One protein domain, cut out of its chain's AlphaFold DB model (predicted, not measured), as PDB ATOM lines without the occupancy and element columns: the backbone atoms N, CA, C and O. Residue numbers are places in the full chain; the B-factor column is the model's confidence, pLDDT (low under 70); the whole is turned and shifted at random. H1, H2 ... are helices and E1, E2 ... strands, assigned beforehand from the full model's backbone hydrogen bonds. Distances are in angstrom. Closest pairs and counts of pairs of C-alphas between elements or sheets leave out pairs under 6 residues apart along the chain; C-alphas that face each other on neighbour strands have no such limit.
ATOM      1  N   ASN A  26     335.348 344.143 284.467       63.16
ATOM      2  CA  ASN A  26     335.541 343.369 285.676       63.16
ATOM      3  C   ASN A  26     336.506 344.116 286.605       63.16
ATOM      4  O   ASN A  26     337.712 344.154 286.354       63.16
ATOM      5  N   VAL A  27     335.964 344.656 287.694       66.94
ATOM      6  CA  VAL A  27     336.694 345.424 288.714       66.94
ATOM      7  C   VAL A  27     337.830 344.619 289.360       66.94
ATOM      8  O   VAL A  27     338.781 345.203 289.864       66.94
ATOM      9  N   LYS A  28     337.789 343.278 289.314       70.69
ATOM     10  CA  LYS A  28     338.862 342.416 289.843       70.69
ATOM     11  C   LYS A  28     340.123 342.419 288.973       70.69
ATOM     12  O   LYS A  28     341.157 341.935 289.426       70.69
ATOM     13  N   ARG A  29     340.055 342.906 287.727       81.88
ATOM     14  CA  ARG A  29     341.232 343.001 286.856       81.88
ATOM     15  C   ARG A  29     342.140 344.145 287.330       81.88
ATOM     16  O   ARG A  29     341.630 345.246 287.538       81.88
ATOM     17  N   PRO A  30     343.466 343.935 287.448       72.44
ATOM     18  CA  PRO A  30     344.390 344.984 287.892       72.44
ATOM     19  C   PRO A  30     344.367 346.208 286.961       72.44
ATOM     20  O   PRO A  30     344.383 347.345 287.437       72.44
ATOM     21  N   ASP A  31     344.185 345.974 285.659       78.38
ATOM     22  CA  ASP A  31     344.122 347.005 284.611       78.38
ATOM     23  C   ASP A  31     342.739 347.668 284.477       78.38
ATOM     24  O   ASP A  31     342.505 348.461 283.569       78.38
ATOM     25  N   SER A  32     341.790 347.344 285.360       79.38
ATOM     26  CA  SER A  32     340.466 347.970 285.352       79.38
ATOM     27  C   SER A  32     340.576 349.466 285.651       79.38
ATOM     28  O   SER A  32     341.290 349.873 286.572       79.38
ATOM     29  N   ALA A  33     339.823 350.287 284.917       82.81
ATOM     30  CA  ALA A  33     339.706 351.720 285.182       82.81
ATOM     31  C   ALA A  33     338.899 352.018 286.459       82.81
ATOM     32  O   ALA A  33     338.937 353.141 286.957       82.81
ATOM     33  N   LEU A  34     338.186 351.020 286.993       81.62
ATOM     34  CA  LEU A  34     337.318 351.133 288.162       81.62
ATOM     35  C   LEU A  34     337.999 350.635 289.443       81.62
ATOM     36  O   LEU A  34     338.685 349.611 289.440       81.62
ATOM     37  N   MET A  35     337.738 351.332 290.546       82.56
ATOM     38  CA  MET A  35     338.135 350.995 291.912       82.56
ATOM     39  C   MET A  35     336.889 350.915 292.801       82.56
ATOM     40  O   MET A  35     336.021 351.785 292.742       82.56
ATOM     41  N   LYS A  36     336.793 349.866 293.626       81.50
ATOM     42  CA  LYS A  36     335.708 349.707 294.605       81.50
ATOM     43  C   LYS A  36     335.940 350.634 295.804       81.50
ATOM     44  O   LYS A  36     337.035 350.634 296.359       81.50
ATOM     45  N   ILE A  37     334.903 351.359 296.220       80.50
ATOM     46  CA  ILE A  37     334.886 352.205 297.420       80.50
ATOM     47  C   ILE A  37     333.682 351.783 298.273       80.50
ATOM     48  O   ILE A  37     332.545 351.839 297.815       80.50
ATOM     49  N   GLY A  38     333.928 351.343 299.509       71.94
ATOM     50  CA  GLY A  38     332.875 350.943 300.452       71.94
ATOM     51  C   GLY A  38     332.342 349.514 300.265       71.94
ATOM     52  O   GLY A  38     332.458 348.896 299.200       71.94
ATOM     53  N   ALA A  39     331.781 348.960 301.344       69.19
ATOM     54  CA  ALA A  39     331.298 347.581 301.391       69.19
ATOM     55  C   ALA A  39     329.826 347.446 300.964       69.19
ATOM     56  O   ALA A  39     329.546 346.555 300.156       69.19
ATOM     57  N   TRP A  40     328.930 348.328 301.443       56.84
ATOM     58  CA  TRP A  40     327.477 348.262 301.213       56.84
ATOM     59  C   TRP A  40     326.769 349.639 301.238       56.84
ATOM     60  O   TRP A  40     326.919 350.371 302.210       56.84
ATOM     61  N   PRO A  41     325.953 349.986 300.217       63.28
ATOM     62  CA  PRO A  41     325.933 349.364 298.892       63.28
ATOM     63  C   PRO A  41     327.316 349.478 298.229       63.28
ATOM     64  O   PRO A  41     328.045 350.435 298.479       63.28
ATOM     65  N   ALA A  42     327.699 348.501 297.400       75.88
ATOM     66  CA  ALA A  42     328.999 348.525 296.728       75.88
ATOM     67  C   ALA A  42     329.071 349.709 295.748       75.88
ATOM     68  O   ALA A  42     328.320 349.750 294.773       75.88
ATOM     69  N   ARG A  43     329.974 350.662 295.999       78.44
ATOM     70  CA  ARG A  43     330.204 351.818 295.121       78.44
ATOM     71  C   ARG A  43     331.515 351.638 294.365       78.44
ATOM     72  O   ARG A  43     332.436 350.958 294.821       78.44
ATOM     73  N   PHE A  44     331.594 352.248 293.190       84.19
ATOM     74  CA  PHE A  44     332.773 352.204 292.331       84.19
ATOM     75  C   PHE A  44     333.087 353.606 291.827       84.19
ATOM     76  O   PHE A  44     332.175 354.379 291.539       84.19
ATOM     77  N   ILE A  45     334.373 353.917 291.694       83.75
ATOM     78  CA  ILE A  45     334.849 355.151 291.071       83.75
ATOM     79  C   ILE A  45     335.872 354.837 289.987       83.75
ATOM     80  O   ILE A  45     336.527 353.795 290.011       83.75
ATOM     81  N   LEU A  46     336.048 355.763 289.052       84.06
ATOM     82  CA  LEU A  46     337.177 355.748 288.133       84.06
ATOM     83  C   LEU A  46     338.470 356.114 288.866       84.06
ATOM     84  O   LEU A  46     338.515 357.111 289.585       84.06
ATOM     85  N   LYS A  47     339.545 355.363 288.617       82.56
ATOM     86  CA  LYS A  47     340.885 355.649 289.157       82.56
ATOM     87  C   LYS A  47     341.359 357.065 288.809       82.56
ATOM     88  O   LYS A  47     341.924 357.727 289.666       82.56
ATOM     89  N   ALA A  48     341.038 357.560 287.611       82.56
ATOM     90  CA  ALA A  48     341.348 358.933 287.193       82.56
ATOM     91  C   ALA A  48     340.704 360.005 288.094       82.56
ATOM     92  O   ALA A  48     341.252 361.085 288.270       82.56
ATOM     93  N   ASN A  49     339.555 359.694 288.700       78.44
ATOM     94  CA  ASN A  49     338.855 360.611 289.595       78.44
ATOM     95  C   ASN A  49     339.263 360.415 291.062       78.44
ATOM     96  O   ASN A  49     338.951 361.269 291.885       78.44
ATOM     97  N   ALA A  50     339.968 359.326 291.398       75.31
ATOM     98  CA  ALA A  50     340.454 359.088 292.755       75.31
ATOM     99  C   ALA A  50     341.531 360.102 293.172       75.31
ATOM    100  O   ALA A  50     341.596 360.463 294.339       75.31
ATOM    101  N   GLU A  51     342.322 360.614 292.225       72.44
ATOM    102  CA  GLU A  51     343.335 361.650 292.486       72.44
ATOM    103  C   GLU A  51     342.717 363.000 292.883       72.44
ATOM    104  O   GLU A  51     343.337 363.793 293.586       72.44
ATOM    105  N   HIS A  52     341.478 363.252 292.452       70.56
ATOM    106  CA  HIS A  52     340.731 364.468 292.766       70.56
ATOM    107  C   HIS A  52     339.918 364.367 294.063       70.56
ATOM    108  O   HIS A  52     339.400 365.385 294.528       70.56
ATOM    109  N   LEU A  53     339.809 363.175 294.658       67.31
ATOM    110  CA  LEU A  53     339.147 362.993 295.942       67.31
ATOM    111  C   LEU A  53     340.095 363.369 297.078       67.31
ATOM    112  O   LEU A  53     341.210 362.859 297.191       67.31
ATOM    113  N   THR A  54     339.631 364.242 297.966       66.25
ATOM    114  CA  THR A  54     340.354 364.518 299.210       66.25
ATOM    115  C   THR A  54     340.257 363.305 300.142       66.25
ATOM    116  O   THR A  54     339.240 362.611 300.161       66.25
ATOM    117  N   GLY A  55     341.296 363.033 300.942       64.00
ATOM    118  CA  GLY A  55     341.317 361.872 301.849       64.00
ATOM    119  C   GLY A  55     340.108 361.803 302.794       64.00
ATOM    120  O   GLY A  55     339.601 360.725 303.063       64.00
ATOM    121  N   LEU A  56     339.573 362.959 303.207       59.31
ATOM    122  CA  LEU A  56     338.361 363.067 304.031       59.31
ATOM    123  C   LEU A  56     337.089 362.567 303.324       59.31
ATOM    124  O   LEU A  56     336.173 362.077 303.979       59.31
ATOM    125  N   GLU A  57     337.024 362.674 301.998       62.97
ATOM    126  CA  GLU A  57     335.888 362.219 301.195       62.97
ATOM    127  C   GLU A  57     335.937 360.699 300.983       62.97
ATOM    128  O   GLU A  57     334.922 360.016 301.050       62.97
ATOM    129  N   LEU A  58     337.138 360.133 300.838       64.19
ATOM    130  CA  LEU A  58     337.351 358.682 300.790       64.19
ATOM    131  C   LEU A  58     336.957 357.983 302.099       64.19
ATOM    132  O   LEU A  58     336.316 356.932 302.057       64.19
ATOM    133  N   GLU A  59     337.291 358.582 303.242       62.72
ATOM    134  CA  GLU A  59     336.909 358.086 304.570       62.72
ATOM    135  C   GLU A  59     335.401 358.227 304.827       62.72
ATOM    136  O   GLU A  59     334.783 357.337 305.420       62.72
ATOM    137  N   SER A  60     334.760 359.294 304.333       62.72
ATOM    138  CA  SER A  60     333.305 359.455 304.456       62.72
ATOM    139  C   SER A  60     332.541 358.412 303.636       62.72
ATOM    140  O   SER A  60     331.514 357.915 304.084       62.72
ATOM    141  N   PHE A  61     333.060 357.979 302.482       62.19
ATOM    142  CA  PHE A  61     332.453 356.875 301.729       62.19
ATOM    143  C   PHE A  61     332.633 355.503 302.385       62.19
ATOM    144  O   PHE A  61     331.819 354.611 302.134       62.19
ATOM    145  N   GLN A  62     333.683 355.317 303.186       61.31
ATOM    146  CA  GLN A  62     333.916 354.076 303.930       61.31
ATOM    147  C   GLN A  62     333.090 354.013 305.217       61.31
ATOM    148  O   GLN A  62     332.617 352.940 305.573       61.31
ATOM    149  N   SER A  63     332.873 355.156 305.871       57.38
ATOM    150  CA  SER A  63     332.202 355.259 307.173       57.38
ATOM    151  C   SER A  63     330.675 355.403 307.118       57.38
ATOM    152  O   SER A  63     330.041 355.423 308.169       57.38
ATOM    153  N   ILE A  64     330.046 355.397 305.932       57.53
ATOM    154  CA  ILE A  64     328.586 355.173 305.785       57.53
ATOM    155  C   ILE A  64     328.277 353.677 306.008       57.53
ATOM    156  O   ILE A  64     327.556 353.029 305.250       57.53
ATOM    157  N   GLU A  65     328.877 353.092 307.036       57.16
ATOM    158  CA  GLU A  65     328.562 351.763 307.520       57.16
ATOM    159  C   GLU A  65     327.356 351.927 308.451       57.16
ATOM    160  O   GLU A  65     327.481 352.237 309.627       57.16
ATOM    161  N   GLN A  66     326.177 351.851 307.829       56.12
ATOM    162  CA  GLN A  66     324.857 351.661 308.425       56.12
ATOM    163  C   GLN A  66     324.638 352.291 309.817       56.12
ATOM    164  O   GLN A  66     324.690 351.612 310.841       56.12
TER     165      GLN A  66
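Overview. This is residues 26 to 66 of the 148 residues of an uncharacterized protein of Alcaligenaceae bacterium (UniProt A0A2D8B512). This is a flat, open frame: the two-stranded hairpin E1 and E2 makes one side, the single turn of helix H1 forms the corner at the end of E2, and H2 makes the other side, coming back near the end of E1. Residues 51 to 57, of which 55 to 57 belong to H2, stand free. The 41 printed residues include two named strands and two named helices, in the order E1, E2, H1, H2; the sheet is antiparallel, and the class is mixed, helices and strands. The whole is only just compact, close to loose, with a radius of gyration of the C-alphas of 10.6 A and spans of 29 by 22 by 10 A.

Along the chain. After residues 26 to 33, which hold no named element, E1 covers residues 34 to 37, beginning at C-alpha 34 (337.318, 351.133, 288.162). E2 covers residues 43 to 46 and measures 10.6 A. H1 follows at residues 47 to 50. H2, residues 55 to 63, measures 12.5 A and ends at C-alpha 63 (332.202, 355.259, 307.173).

Arrangement. E1 and E2 form a hairpin, antiparallel at 141 degrees. N 35 and O 45 are within hydrogen-bond range at 2.8 A, as are N 45 and O 35 at 2.9 A. The closest C-alphas of E1 and H1, those of Leu 34 and Lys 47, are 5.8 A apart. The closest of E1 and H2, those of Ile 37 and Phe 61, are 6.8 A apart. H2 is apart from E2 and from H1. In H2 every O i to N i+4 pair is within hydrogen-bond range; H1 is too short for such a pair.

Size, cuts and confidence. The C-alphas farthest apart, those of Asp 31 and Gln 66, are 31.0 A apart. The printed part has no cut, and its three links are tight. Mean pLDDT of the printed part is 71.0, with residues 26 to 27, 39 to 41 and 53 to 66 under 70.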